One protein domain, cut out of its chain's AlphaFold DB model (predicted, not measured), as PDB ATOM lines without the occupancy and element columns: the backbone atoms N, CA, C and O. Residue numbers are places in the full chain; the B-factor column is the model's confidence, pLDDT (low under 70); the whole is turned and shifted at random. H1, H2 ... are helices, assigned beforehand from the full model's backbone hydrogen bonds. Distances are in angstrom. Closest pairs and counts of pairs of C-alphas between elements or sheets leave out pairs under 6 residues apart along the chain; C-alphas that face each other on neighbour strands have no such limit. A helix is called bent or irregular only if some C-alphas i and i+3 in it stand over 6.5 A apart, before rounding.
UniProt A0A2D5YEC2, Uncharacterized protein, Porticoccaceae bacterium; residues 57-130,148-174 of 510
ATOM      1  N   ASP A  57      51.661 -35.712   3.749       67.56
ATOM      2  CA  ASP A  57      52.195 -35.190   2.496       67.56
ATOM      3  C   ASP A  57      51.897 -33.689   2.357       67.56
ATOM      4  O   ASP A  57      50.973 -33.139   2.964       67.56
ATOM      5  N   LYS A  58      52.714 -33.019   1.545       61.28
ATOM      6  CA  LYS A  58      52.698 -31.567   1.369       61.28
ATOM      7  C   LYS A  58      51.340 -31.030   0.928       61.28
ATOM      8  O   LYS A  58      50.924 -29.988   1.427       61.28
ATOM      9  N   ASP A  59      50.655 -31.724   0.028       63.75
ATOM     10  CA  ASP A  59      49.396 -31.243  -0.538       63.75
ATOM     11  C   ASP A  59      48.275 -31.304   0.504       63.75
ATOM     12  O   ASP A  59      47.492 -30.361   0.625       63.75
ATOM     13  N   ARG A  60      48.260 -32.339   1.355       67.00
ATOM     14  CA  ARG A  60      47.368 -32.386   2.525       67.00
ATOM     15  C   ARG A  60      47.686 -31.320   3.567       67.00
ATOM     16  O   ARG A  60      46.758 -30.693   4.074       67.00
ATOM     17  N   ILE A  61      48.962 -31.085   3.880       60.38
ATOM     18  CA  ILE A  61      49.368 -30.010   4.805       60.38
ATOM     19  C   ILE A  61      48.940 -28.647   4.248       60.38
ATOM     20  O   ILE A  61      48.427 -27.816   4.995       60.38
ATOM     21  N   LYS A  62      49.099 -28.435   2.937       61.03
ATOM     22  CA  LYS A  62      48.685 -27.219   2.237       61.03
ATOM     23  C   LYS A  62      47.170 -27.031   2.273       61.03
ATOM     24  O   LYS A  62      46.728 -25.942   2.617       61.03
ATOM     25  N   ALA A  63      46.387 -28.075   2.003       66.50
ATOM     26  CA  ALA A  63      44.925 -28.023   2.066       66.50
ATOM     27  C   ALA A  63      44.411 -27.744   3.490       66.50
ATOM     28  O   ALA A  63      43.526 -26.912   3.686       66.50
ATOM     29  N   ILE A  64      45.006 -28.387   4.502       65.00
ATOM     30  CA  ILE A  64      44.688 -28.129   5.910       65.00
ATOM     31  C   ILE A  64      45.051 -26.693   6.280       65.00
ATOM     32  O   ILE A  64      44.214 -25.980   6.830       65.00
ATOM     33  N   TYR A  65      46.256 -26.233   5.942       60.56
ATOM     34  CA  TYR A  65      46.635 -24.854   6.218       60.56
ATOM     35  C   TYR A  65      45.682 -23.896   5.504       60.56
ATOM     36  O   TYR A  65      45.202 -22.978   6.148       60.56
ATOM     37  N   GLN A  66      45.334 -24.107   4.231       64.69
ATOM     38  CA  GLN A  66      44.363 -23.265   3.519       64.69
ATOM     39  C   GLN A  66      43.022 -23.188   4.255       64.69
ATOM     40  O   GLN A  66      42.516 -22.084   4.449       64.69
ATOM     41  N   SER A  67      42.501 -24.318   4.747       66.25
ATOM     42  CA  SER A  67      41.254 -24.355   5.527       66.25
ATOM     43  C   SER A  67      41.328 -23.585   6.853       66.25
ATOM     44  O   SER A  67      40.321 -23.052   7.306       66.25
ATOM     45  N   ILE A  68      42.523 -23.484   7.443       65.75
ATOM     46  CA  ILE A  68      42.786 -22.760   8.696       65.75
ATOM     47  C   ILE A  68      43.082 -21.274   8.421       65.75
ATOM     48  O   ILE A  68      42.636 -20.398   9.154       65.75
ATOM     49  N   SER A  69      43.814 -20.974   7.348       67.19
ATOM     50  CA  SER A  69      44.294 -19.631   7.019       67.19
ATOM     51  C   SER A  69      43.288 -18.787   6.255       67.19
ATOM     52  O   SER A  69      43.425 -17.572   6.262       67.19
ATOM     53  N   ALA A  70      42.309 -19.394   5.580       74.44
ATOM     54  CA  ALA A  70      41.272 -18.650   4.873       74.44
ATOM     55  C   ALA A  70      40.368 -17.859   5.843       74.44
ATOM     56  O   ALA A  70      40.214 -16.658   5.622       74.44
ATOM     57  N   PRO A  71      39.862 -18.441   6.956       75.50
ATOM     58  CA  PRO A  71      39.196 -17.669   8.008       75.50
ATOM     59  C   PRO A  71      40.080 -16.553   8.577       75.50
ATOM     60  O   PRO A  71      39.627 -15.419   8.668       75.50
ATOM     61  N   LEU A  72      41.355 -16.842   8.875       75.00
ATOM     62  CA  LEU A  72      42.293 -15.828   9.366       75.00
ATOM     63  C   LEU A  72      42.475 -14.688   8.366       75.00
ATOM     64  O   LEU A  72      42.371 -13.533   8.740       75.00
ATOM     65  N   LEU A  73      42.745 -15.008   7.100       81.44
ATOM     66  CA  LEU A  73      42.918 -14.013   6.049       81.44
ATOM     67  C   LEU A  73      41.681 -13.124   5.946       81.44
ATOM     68  O   LEU A  73      41.824 -11.912   5.817       81.44
ATOM     69  N   ARG A  74      40.484 -13.716   6.017       85.19
ATOM     70  CA  ARG A  74      39.227 -12.971   5.992       85.19
ATOM     71  C   ARG A  74      39.118 -12.014   7.177       85.19
ATOM     72  O   ARG A  74      38.820 -10.843   6.965       85.19
ATOM     73  N   GLU A  75      39.408 -12.475   8.391       84.38
ATOM     74  CA  GLU A  75      39.389 -11.621   9.584       84.38
ATOM     75  C   GLU A  75      40.474 -10.536   9.533       84.38
ATOM     76  O   GLU A  75      40.171  -9.373   9.765       84.38
ATOM     77  N   THR A  76      41.702 -10.841   9.097       86.50
ATOM     78  CA  THR A  76      42.749  -9.814   8.935       86.50
ATOM     79  C   THR A  76      42.380  -8.793   7.848       86.50
ATOM     80  O   THR A  76      42.681  -7.610   7.987       86.50
ATOM     81  N   CYS A  77      41.697  -9.200   6.769       92.00
ATOM     82  CA  CYS A  77      41.136  -8.254   5.797       92.00
ATOM     83  C   CYS A  77      40.092  -7.336   6.444       92.00
ATOM     84  O   CYS A  77      40.088  -6.137   6.172       92.00
ATOM     85  N   LYS A  78      39.222  -7.865   7.314       91.75
ATOM     86  CA  LYS A  78      38.269  -7.029   8.049       91.75
ATOM     87  C   LYS A  78      38.960  -6.064   9.006       91.75
ATOM     88  O   LYS A  78      38.600  -4.892   9.016       91.75
ATOM     89  N   GLU A  79      39.966  -6.529   9.746       90.56
ATOM     90  CA  GLU A  79      40.793  -5.688  10.620       90.56
ATOM     91  C   GLU A  79      41.433  -4.543   9.831       90.56
ATOM     92  O   GLU A  79      41.321  -3.392  10.239       90.56
ATOM     93  N   LEU A  80      42.013  -4.827   8.657       93.50
ATOM     94  CA  LEU A  80      42.554  -3.798   7.767       93.50
ATOM     95  C   LEU A  80      41.505  -2.726   7.444       93.50
ATOM     96  O   LEU A  80      41.764  -1.538   7.604       93.50
ATOM     97  N   PHE A  81      40.308  -3.122   7.021       92.75
ATOM     98  CA  PHE A  81      39.232  -2.174   6.716       92.75
ATOM     99  C   PHE A  81      38.805  -1.357   7.943       92.75
ATOM    100  O   PHE A  81      38.630  -0.139   7.850       92.75
ATOM    101  N   LYS A  82      38.692  -2.010   9.100       91.12
ATOM    102  CA  LYS A  82      38.325  -1.384  10.371       91.12
ATOM    103  C   LYS A  82      39.347  -0.341  10.831       91.12
ATOM    104  O   LYS A  82      38.945   0.765  11.183       91.12
ATOM    105  N   GLU A  83      40.642  -0.643  10.751       90.56
ATOM    106  CA  GLU A  83      41.738   0.292  11.071       90.56
ATOM    107  C   GLU A  83      41.730   1.543  10.175       90.56
ATOM    108  O   GLU A  83      42.175   2.616  10.580       90.56
ATOM    109  N   HIS A  84      41.160   1.433   8.973       90.56
ATOM    110  CA  HIS A  84      40.967   2.545   8.040       90.56
ATOM    111  C   HIS A  84      39.575   3.201   8.137       90.56
ATOM    112  O   HIS A  84      39.160   3.935   7.235       90.56
ATOM    113  N   GLY A  85      38.850   2.960   9.237       87.44
ATOM    114  CA  GLY A  85      37.562   3.593   9.540       87.44
ATOM    115  C   GLY A  85      36.383   3.051   8.730       87.44
ATOM    116  O   GLY A  85      35.367   3.730   8.595       87.44
ATOM    117  N   MET A  86      36.509   1.850   8.163       88.12
ATOM    118  CA  MET A  86      35.499   1.202   7.324       88.12
ATOM    119  C   MET A  86      35.082  -0.141   7.936       88.12
ATOM    120  O   MET A  86      35.346  -1.183   7.350       88.12
ATOM    121  N   ASP A  87      34.476  -0.127   9.127       89.69
ATOM    122  CA  ASP A  87      34.208  -1.340   9.917       89.69
ATOM    123  C   ASP A  87      33.193  -2.294   9.235       89.69
ATOM    124  O   ASP A  87      31.993  -1.987   9.192       89.69
ATOM    125  N   PRO A  88      33.638  -3.473   8.746       89.00
ATOM    126  CA  PRO A  88      32.780  -4.462   8.092       89.00
ATOM    127  C   PRO A  88      31.666  -5.036   8.969       89.00
ATOM    128  O   PRO A  88      30.669  -5.513   8.433       89.00
ATOM    129  N   ASP A  89      31.809  -5.005  10.294       87.25
ATOM    130  CA  ASP A  89      30.803  -5.563  11.204       87.25
ATOM    131  C   ASP A  89      29.609  -4.611  11.388       87.25
ATOM    132  O   ASP A  89      28.536  -5.024  11.832       87.25
ATOM    133  N   SER A  90      29.780  -3.335  11.023       85.94
ATOM    134  CA  SER A  90      28.748  -2.297  11.136       85.94
ATOM    135  C   SER A  90      28.286  -1.718   9.791       85.94
ATOM    136  O   SER A  90      27.196  -1.149   9.719       85.94
ATOM    137  N   ASP A  91      29.060  -1.898   8.712       85.25
ATOM    138  CA  ASP A  91      28.714  -1.469   7.354       85.25
ATOM    139  C   ASP A  91      28.704  -2.659   6.378       85.25
ATOM    140  O   ASP A  91      29.741  -3.164   5.945       85.25
ATOM    141  N   ASN A  92      27.499  -3.052   5.945       85.62
ATOM    142  CA  ASN A  92      27.288  -4.137   4.980       85.62
ATOM    143  C   ASN A  92      28.073  -3.960   3.670       85.62
ATOM    144  O   ASN A  92      28.448  -4.944   3.037       85.62
ATOM    145  N   LYS A  93      28.301  -2.727   3.216       86.94
ATOM    146  CA  LYS A  93      29.052  -2.474   1.981       86.94
ATOM    147  C   LYS A  93      30.558  -2.562   2.216       86.94
ATOM    148  O   LYS A  93      31.250  -3.121   1.367       86.94
ATOM    149  N   ALA A  94      31.040  -2.130   3.382       88.44
ATOM    150  CA  ALA A  94      32.411  -2.407   3.811       88.44
ATOM    151  C   ALA A  94      32.673  -3.916   3.932       88.44
ATOM    152  O   ALA A  94      33.719  -4.386   3.487       88.44
ATOM    153  N   ALA A  95      31.698  -4.694   4.419       89.06
ATOM    154  CA  ALA A  95      31.769  -6.155   4.430       89.06
ATOM    155  C   ALA A  95      31.910  -6.752   3.027       89.06
ATOM    156  O   ALA A  95      32.803  -7.563   2.794       89.06
ATOM    157  N   VAL A  96      31.086  -6.308   2.073       89.88
ATOM    158  CA  VAL A  96      31.168  -6.770   0.678       89.88
ATOM    159  C   VAL A  96      32.517  -6.413   0.049       89.88
ATOM    160  O   VAL A  96      33.114  -7.253  -0.621       89.88
ATOM    161  N   ALA A  97      33.016  -5.193   0.255       91.50
ATOM    162  CA  ALA A  97      34.313  -4.774  -0.270       91.50
ATOM    163  C   ALA A  97      35.468  -5.577   0.352       91.50
ATOM    164  O   ALA A  97      36.336  -6.069  -0.370       91.50
ATOM    165  N   SER A  98      35.448  -5.770   1.673       92.94
ATOM    166  CA  SER A  98      36.427  -6.597   2.382       92.94
ATOM    167  C   SER A  98      36.416  -8.043   1.875       92.94
ATOM    168  O   SER A  98      37.472  -8.586   1.547       92.94
ATOM    169  N   ASP A  99      35.234  -8.641   1.688       90.25
ATOM    170  CA  ASP A  99      35.091 -10.000   1.156       90.25
ATOM    171  C   ASP A  99      35.585 -10.118  -0.298       90.25
ATOM    172  O   ASP A  99      36.244 -11.098  -0.650       90.25
ATOM    173  N   GLN A 100      35.336  -9.113  -1.146       92.38
ATOM    174  CA  GLN A 100      35.893  -9.065  -2.506       92.38
ATOM    175  C   GLN A 100      37.425  -9.014  -2.491       92.38
ATOM    176  O   GLN A 100      38.075  -9.721  -3.267       92.38
ATOM    177  N   PHE A 101      38.008  -8.198  -1.609       94.44
ATOM    178  CA  PHE A 101      39.456  -8.085  -1.464       94.44
ATOM    179  C   PHE A 101      40.081  -9.382  -0.948       94.44
ATOM    180  O   PHE A 101      41.043  -9.884  -1.532       94.44
ATOM    181  N   TYR A 102      39.478  -9.964   0.091       93.19
ATOM    182  CA  TYR A 102      39.809 -11.284   0.616       93.19
ATOM    183  C   TYR A 102      39.821 -12.339  -0.493       93.19
ATOM    184  O   TYR A 102      40.836 -13.013  -0.678       93.19
ATOM    185  N   GLN A 103      38.733 -12.453  -1.263       89.19
ATOM    186  CA  GLN A 103      38.620 -13.465  -2.309       89.19
ATOM    187  C   GLN A 103      39.686 -13.251  -3.382       89.19
ATOM    188  O   GLN A 103      40.334 -14.201  -3.818       89.19
ATOM    189  N   LYS A 104      39.948 -11.994  -3.756       94.38
ATOM    190  CA  LYS A 104      40.974 -11.679  -4.748       94.38
ATOM    191  C   LYS A 104      42.379 -12.067  -4.292       94.38
ATOM    192  O   LYS A 104      43.161 -12.570  -5.101       94.38
ATOM    193  N   ILE A 105      42.704 -11.840  -3.019       91.88
ATOM    194  CA  ILE A 105      43.971 -12.273  -2.422       91.88
ATOM    195  C   ILE A 105      44.042 -13.796  -2.386       91.88
ATOM    196  O   ILE A 105      45.063 -14.355  -2.785       91.88
ATOM    197  N   LEU A 106      42.971 -14.460  -1.945       85.19
ATOM    198  CA  LEU A 106      42.903 -15.916  -1.860       85.19
ATOM    199  C   LEU A 106      43.149 -16.564  -3.229       85.19
ATOM    200  O   LEU A 106      44.022 -17.421  -3.342       85.19
ATOM    201  N   ASP A 107      42.467 -16.082  -4.270       86.31
ATOM    202  CA  ASP A 107      42.596 -16.573  -5.648       86.31
ATOM    203  C   ASP A 107      43.988 -16.320  -6.250       86.31
ATOM    204  O   ASP A 107      44.397 -16.981  -7.204       86.31
ATOM    205  N   SER A 108      44.725 -15.347  -5.707       88.19
ATOM    206  CA  SER A 108      46.051 -14.950  -6.199       88.19
ATOM    207  C   SER A 108      47.201 -15.547  -5.378       88.19
ATOM    208  O   SER A 108      48.369 -15.429  -5.766       88.19
ATOM    209  N   SER A 109      46.898 -16.198  -4.253       80.44
ATOM    210  CA  SER A 109      47.886 -16.734  -3.320       80.44
ATOM    211  C   SER A 109      48.229 -18.186  -3.646       80.44
ATOM    212  O   SER A 109      47.435 -19.094  -3.416       80.44
ATOM    213  N   ASP A 110      49.452 -18.428  -4.122       70.25
ATOM    214  CA  ASP A 110      49.910 -19.797  -4.411       70.25
ATOM    215  C   ASP A 110      50.228 -20.577  -3.139       70.25
ATOM    216  O   ASP A 110      50.129 -21.804  -3.124       70.25
ATOM    217  N   GLU A 111      50.647 -19.870  -2.089       68.56
ATOM    218  CA  GLU A 111      51.043 -20.464  -0.825       68.56
ATOM    219  C   GLU A 111      50.195 -19.926   0.321       68.56
ATOM    220  O   GLU A 111      49.821 -18.746   0.338       68.56
ATOM    221  N   PRO A 112      49.898 -20.774   1.305       63.47
ATOM    222  CA  PRO A 112      49.150 -20.331   2.455       63.47
ATOM    223  C   PRO A 112      49.946 -19.318   3.302       63.47
ATOM    224  O   PRO A 112      51.166 -19.415   3.432       63.47
ATOM    225  N   GLY A 113      49.268 -18.310   3.860       68.88
ATOM    226  CA  GLY A 113      49.892 -17.271   4.693       68.88
ATOM    227  C   GLY A 113      50.492 -16.083   3.929       68.88
ATOM    228  O   GLY A 113      50.702 -15.029   4.528       68.88
ATOM    229  N   TYR A 114      50.704 -16.184   2.611       83.25
ATOM    230  CA  TYR A 114      51.223 -15.057   1.818       83.25
ATOM    231  C   TYR A 114      50.237 -13.887   1.767       83.25
ATOM    232  O   TYR A 114      50.654 -12.740   1.904       83.25
ATOM    233  N   GLY A 115      48.935 -14.175   1.656       84.75
ATOM    234  CA  GLY A 115      47.887 -13.160   1.769       84.75
ATOM    235  C   GLY A 115      47.906 -12.435   3.118       84.75
ATOM    236  O   GLY A 115      47.904 -11.212   3.156       84.75
ATOM    237  N   ILE A 116      48.030 -13.169   4.228       84.19
ATOM    238  CA  ILE A 116      48.094 -12.575   5.577       84.19
ATOM    239  C   ILE A 116      49.343 -11.695   5.716       84.19
ATOM    240  O   ILE A 116      49.276 -10.596   6.264       84.19
ATOM    241  N   ALA A 117      50.484 -12.149   5.187       84.69
ATOM    242  CA  ALA A 117      51.710 -11.357   5.163       84.69
ATOM    243  C   ALA A 117      51.549 -10.060   4.352       84.69
ATOM    244  O   ALA A 117      52.115  -9.040   4.741       84.69
ATOM    245  N   LEU A 118      50.780 -10.090   3.255       92.50
ATOM    246  CA  LEU A 118      50.436  -8.891   2.495       92.50
ATOM    247  C   LEU A 118      49.600  -7.927   3.337       92.50
ATOM    248  O   LEU A 118      50.003  -6.777   3.471       92.50
ATOM    249  N   ILE A 119      48.514  -8.393   3.960       92.75
ATOM    250  CA  ILE A 119      47.654  -7.534   4.787       92.75
ATOM    251  C   ILE A 119      48.432  -6.881   5.937       92.75
ATOM    252  O   ILE A 119      48.331  -5.674   6.141       92.75
ATOM    253  N   LYS A 120      49.283  -7.640   6.641       88.56
ATOM    254  CA  LYS A 120      50.148  -7.083   7.697       88.56
ATOM    255  C   LYS A 120      51.085  -5.996   7.162       88.56
ATOM    256  O   LYS A 120      51.230  -4.946   7.776       88.56
ATOM    257  N   GLN A 121      51.696  -6.216   5.996       93.56
ATOM    258  CA  GLN A 121      52.542  -5.195   5.374       93.56
ATOM    259  C   GLN A 121      51.734  -3.985   4.883       93.56
ATOM    260  O   GLN A 121      52.271  -2.884   4.892       93.56
ATOM    261  N   MET A 122      50.466  -4.144   4.493       95.19
ATOM    262  CA  MET A 122      49.582  -3.023   4.148       95.19
ATOM    263  C   MET A 122      49.267  -2.151   5.370       95.19
ATOM    264  O   MET A 122      49.503  -0.947   5.308       95.19
ATOM    265  N   LEU A 123      48.869  -2.765   6.492       89.19
ATOM    266  CA  LEU A 123      48.645  -2.086   7.781       89.19
ATOM    267  C   LEU A 123      49.865  -1.264   8.230       89.19
ATOM    268  O   LEU A 123      49.740  -0.157   8.748       89.19
ATOM    269  N   GLU A 124      51.066  -1.795   8.003       89.31
ATOM    270  CA  GLU A 124      52.324  -1.133   8.352       89.31
ATOM    271  C   GLU A 124      52.795  -0.088   7.319       89.31
ATOM    272  O   GLU A 124      53.830   0.545   7.534       89.31
ATOM    273  N   GLY A 125      52.101   0.076   6.185       90.88
ATOM    274  CA  GLY A 125      52.541   0.940   5.079       90.88
ATOM    275  C   GLY A 125      53.790   0.439   4.346       90.88
ATOM    276  O   GLY A 125      54.548   1.221   3.781       90.88
ATOM    277  N   LYS A 126      54.050  -0.871   4.392       94.50
ATOM    278  CA  LYS A 126      55.218  -1.551   3.802       94.50
ATOM    279  C   LYS A 126      54.879  -2.403   2.581       94.50
ATOM    280  O   LYS A 126      55.752  -3.107   2.080       94.50
ATOM    281  N   ALA A 127      53.625  -2.399   2.131       94.94
ATOM    282  CA  ALA A 127      53.224  -3.085   0.907       94.94
ATOM    283  C   ALA A 127      53.476  -2.215  -0.336       94.94
ATOM    284  O   ALA A 127      54.070  -2.678  -1.313       94.94
ATOM    285  N   ILE A 128      53.040  -0.955  -0.272       96.00
ATOM    286  CA  ILE A 128      53.223   0.067  -1.301       96.00
ATOM    287  C   ILE A 128      53.732   1.330  -0.607       96.00
ATOM    288  O   ILE A 128      53.123   1.777   0.363       96.00
ATOM    289  N   ASP A 129      54.814   1.923  -1.111       95.38
ATOM    290  CA  ASP A 129      55.283   3.241  -0.671       95.38
ATOM    291  C   ASP A 129      54.399   4.343  -1.264       95.38
ATOM    292  O   ASP A 129      54.759   5.038  -2.214       95.38
ATOM    293  N   THR A 130      53.187   4.460  -0.722       94.19
ATOM    294  CA  THR A 130      52.192   5.447  -1.156       94.19
ATOM    295  C   THR A 130      52.702   6.876  -0.974       94.19
ATOM    296  O   THR A 130      52.431   7.726  -1.817       94.19
ATOM    297  N   LYS A 148      60.321   0.406  -7.301       93.50
ATOM    298  CA  LYS A 148      60.664   1.242  -6.140       93.50
ATOM    299  C   LYS A 148      59.464   1.582  -5.252       93.50
ATOM    300  O   LYS A 148      59.658   1.797  -4.062       93.50
ATOM    301  N   TYR A 149      58.246   1.601  -5.801       94.06
ATOM    302  CA  TYR A 149      57.022   1.872  -5.038       94.06
ATOM    303  C   TYR A 149      56.392   0.597  -4.468       94.06
ATOM    304  O   TYR A 149      55.551   0.670  -3.575       94.06
ATOM    305  N   ILE A 150      56.797  -0.580  -4.950       94.88
ATOM    306  CA  ILE A 150      56.329  -1.879  -4.456       94.88
ATOM    307  C   ILE A 150      57.292  -2.356  -3.366       94.88
ATOM    308  O   ILE A 150      58.237  -3.103  -3.618       94.88
ATOM    309  N   THR A 151      57.052  -1.908  -2.135       94.69
ATOM    310  CA  THR A 151      57.929  -2.168  -0.983       94.69
ATOM    311  C   THR A 151      57.688  -3.512  -0.306       94.69
ATOM    312  O   THR A 151      58.517  -3.931   0.512       94.69
ATOM    313  N   ALA A 152      56.616  -4.214  -0.690       93.00
ATOM    314  CA  ALA A 152      56.296  -5.536  -0.178       93.00
ATOM    315  C   ALA A 152      57.486  -6.506  -0.304       93.00
ATOM    316  O   ALA A 152      58.210  -6.522  -1.304       93.00
ATOM    317  N   LYS A 153      57.669  -7.374   0.696       89.56
ATOM    318  CA  LYS A 153      58.757  -8.369   0.741       89.56
ATOM    319  C   LYS A 153      58.242  -9.794   0.900       89.56
ATOM    320  O   LYS A 153      57.191 -10.041   1.491       89.56
ATOM    321  N   GLY A 154      59.038 -10.751   0.422       87.44
ATOM    322  CA  GLY A 154      58.761 -12.181   0.568       87.44
ATOM    323  C   GLY A 154      57.454 -12.594  -0.113       87.44
ATOM    324  O   GLY A 154      57.164 -12.156  -1.223       87.44
ATOM    325  N   GLY A 155      56.660 -13.430   0.563       79.75
ATOM    326  CA  GLY A 155      55.381 -13.921   0.039       79.75
ATOM    327  C   GLY A 155      54.360 -12.821  -0.267       79.75
ATOM    328  O   GLY A 155      53.623 -12.938  -1.241       79.75
ATOM    329  N   ALA A 156      54.374 -11.717   0.491       87.00
ATOM    330  CA  ALA A 156      53.485 -10.575   0.261       87.00
ATOM    331  C   ALA A 156      53.680  -9.965  -1.133       87.00
ATOM    332  O   ALA A 156      52.705  -9.668  -1.820       87.00
ATOM    333  N   LYS A 157      54.939  -9.839  -1.576       91.25
ATOM    334  CA  LYS A 157      55.270  -9.303  -2.900       91.25
ATOM    335  C   LYS A 157      54.690 -10.157  -4.023       91.25
ATOM    336  O   LYS A 157      54.129  -9.619  -4.966       91.25
ATOM    337  N   LEU A 158      54.791 -11.480  -3.897       88.81
ATOM    338  CA  LEU A 158      54.299 -12.414  -4.913       88.81
ATOM    339  C   LEU A 158      52.782 -12.302  -5.117       88.81
ATOM    340  O   LEU A 158      52.305 -12.437  -6.241       88.81
ATOM    341  N   VAL A 159      52.033 -12.043  -4.043       91.19
ATOM    342  CA  VAL A 159      50.586 -11.801  -4.116       91.19
ATOM    343  C   VAL A 159      50.307 -10.411  -4.683       91.19
ATOM    344  O   VAL A 159      49.512 -10.287  -5.614       91.19
ATOM    345  N   LEU A 160      50.982  -9.378  -4.165       94.50
ATOM    346  CA  LEU A 160      50.781  -7.996  -4.595       94.50
ATOM    347  C   LEU A 160      51.043  -7.824  -6.093       94.50
ATOM    348  O   LEU A 160      50.201  -7.257  -6.778       94.50
ATOM    349  N   ASP A 161      52.134  -8.384  -6.620       93.19
ATOM    350  CA  ASP A 161      52.491  -8.299  -8.043       93.19
ATOM    351  C   ASP A 161      51.377  -8.857  -8.957       93.19
ATOM    352  O   ASP A 161      51.153  -8.341 -10.053       93.19
ATOM    353  N   LYS A 162      50.623  -9.872  -8.505       93.38
ATOM    354  CA  LYS A 162      49.493 -10.448  -9.259       93.38
ATOM    355  C   LYS A 162      48.232  -9.595  -9.209       93.38
ATOM    356  O   LYS A 162      47.465  -9.585 -10.173       93.38
ATOM    357  N   ILE A 163      47.991  -8.906  -8.094       93.19
ATOM    358  CA  ILE A 163      46.765  -8.121  -7.892       93.19
ATOM    359  C   ILE A 163      46.954  -6.624  -8.148       93.19
ATOM    360  O   ILE A 163      45.956  -5.918  -8.220       93.19
ATOM    361  N   TYR A 164      48.184  -6.133  -8.328       92.31
ATOM    362  CA  TYR A 164      48.527  -4.705  -8.334       92.31
ATOM    363  C   TYR A 164      47.652  -3.874  -9.282       92.31
ATOM    364  O   TYR A 164      46.991  -2.927  -8.863       92.31
ATOM    365  N   LYS A 165      47.580  -4.274 -10.560       89.62
ATOM    366  CA  LYS A 165      46.759  -3.587 -11.573       89.62
ATOM    367  C   LYS A 165      45.274  -3.621 -11.239       89.62
ATOM    368  O   LYS A 165      44.593  -2.613 -11.384       89.62
ATOM    369  N   TRP A 166      44.785  -4.772 -10.776       91.25
ATOM    370  CA  TRP A 166      43.401  -4.894 -10.335       91.25
ATOM    371  C   TRP A 166      43.127  -3.938  -9.173       91.25
ATOM    372  O   TRP A 166      42.135  -3.221  -9.221       91.25
ATOM    373  N   PHE A 167      44.035  -3.860  -8.200       90.81
ATOM    374  CA  PHE A 167      43.864  -3.077  -6.984       90.81
ATOM    375  C   PHE A 167      43.763  -1.571  -7.261       90.81
ATOM    376  O   PHE A 167      42.855  -0.918  -6.757       90.81
ATOM    377  N   TRP A 168      44.596  -1.032  -8.158       89.19
ATOM    378  CA  TRP A 168      44.492   0.367  -8.607       89.19
ATOM    379  C   TRP A 168      43.272   0.657  -9.492       89.19
ATOM    380  O   TRP A 168      42.875   1.809  -9.643       89.19
ATOM    381  N   SER A 169      42.659  -0.370 -10.078       87.69
ATOM    382  CA  SER A 169      41.428  -0.244 -10.871       87.69
ATOM    383  C   SER A 169      40.153  -0.574 -10.091       87.69
ATOM    384  O   SER A 169      39.063  -0.493 -10.655       87.69
ATOM    385  N   TRP A 170      40.283  -1.007  -8.835       89.88
ATOM    386  CA  TRP A 170      39.176  -1.531  -8.052       89.88
ATOM    387  C   TRP A 170      38.314  -0.394  -7.500       89.88
ATOM    388  O   TRP A 170      38.812   0.508  -6.833       89.88
ATOM    389  N   GLU A 171      37.017  -0.466  -7.797       89.06
ATOM    390  CA  GLU A 171      36.005   0.557  -7.507       89.06
ATOM    391  C   GLU A 171      34.856  -0.078  -6.688       89.06
ATOM    392  O   GLU A 171      33.771  -0.322  -7.229       89.06
ATOM    393  N   PRO A 172      35.080  -0.475  -5.415       86.88
ATOM    394  CA  PRO A 172      34.034  -1.090  -4.605       86.88
ATOM    395  C   PRO A 172      32.959  -0.076  -4.190       86.88
ATOM    396  O   PRO A 172      33.212   1.113  -4.019       86.88
ATOM    397  N   ALA A 173      31.738  -0.553  -3.952       77.12
ATOM    398  CA  ALA A 173      30.706   0.266  -3.316       77.12
ATOM    399  C   ALA A 173      30.918   0.289  -1.791       77.12
ATOM    400  O   ALA A 173      31.007  -0.778  -1.194       77.12
ATOM    401  N   MET A 174      30.921   1.470  -1.156       72.69
ATOM    402  CA  MET A 174      31.098   1.635   0.301       72.69
ATOM    403  C   MET A 174      29.999   2.539   0.875       72.69
ATOM    404  O   MET A 174      29.955   3.715   0.554       72.69
TER     405      MET A 174
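What this domain is: This is residues 57 to 130 and 148 to 174 of the 510 residues of an uncharacterized protein of Porticoccaceae bacterium (UniProt A0A2D5YEC2). Begin with the long helix H1: its second half packs on H2 and H3, while H4 crosses H2 and H3 on the side away from H1, so that H1, H2, H4 and H3 touch round a ring. The first residues of H1, before residue 70, reach past the other three helices as an arm that makes much of the length. The printed part has 101 residues with four named helices, H1, H2, H3 and H4 in chain order, and no named strand; the class is all helix. The whole is compact, with a radius of gyration of the C-alphas of 13.5 A and spans of 42 by 34 by 22 A.

Where its parts are: Find C-alpha 58 at (52.698, -31.567, 1.369); from there H1 runs through residues 58 to 83, 35.1 A long, to C-alpha 83 at (41.738, 0.292, 11.071). It has a kink of 36 degrees near residue 68, and it is neither bent nor irregular, but only just: C-alphas 68 and 71 are 6.3 A apart. H2 is residues 92 to 108, 24.4 A long, and H3 is residues 114 to 123, 14.5 A long. H4, residues 155 to 169, is 22.4 A long and ends at C-alpha 169, at (41.428, -0.244, -10.871); it is irregular, with C-alphas 162 and 165 7.7 A apart.

How they stand to each other: Look first at residues 70 to 81 of H1, which alone touch H2; the closest C-alphas are those of Arg 74 and Tyr 102, 5.7 A apart. H1 and H2 form a helical hairpin and run opposite ways at a shallow tilt of 34 degrees, only just short of steep. H1 touches H3 with residues 72 to 80 alone, closest at the C-alphas of Leu 73 and Ile 116, 5.4 A, and the two run the same way at a shallow tilt of 17 degrees. H2 and H3 are close but not clearly touching, with the C-alphas of Ile 105 and Gly 115 closest at 5.8 A. Now go to residues 155 to 160 of H4, which alone touch H3: the closest C-alphas, of Leu 118 and Ala 156, are 4.1 A apart, at a steep tilt of 65 degrees. Residues 159 to 163 of H4 touch residues 104 to 108 of H2 at a steep tilt of 52 degrees, closest at the C-alphas of Ser 108 and Val 159, 5.9 A. H1 and H4 are apart. In H2 and H3 every O i to N i+4 pair is within hydrogen-bond range; in H1 20 of 22 are, and in H4 8 of 11.

The domain as a whole: The C-alphas of Asp 57 and Met 174, the two farthest apart, are 42.5 A from each other. Residues 131 to 147 are not printed, and C-alphas 130 and 148 are 10.7 A apart across this cut, which lies in the link from H3 to H4. The link from H2 to H3 is tight and that from H1 to H2 is short. The mean pLDDT of the printed part is 85.0; look for values under 70 at residues 57 to 69 and 111 to 113.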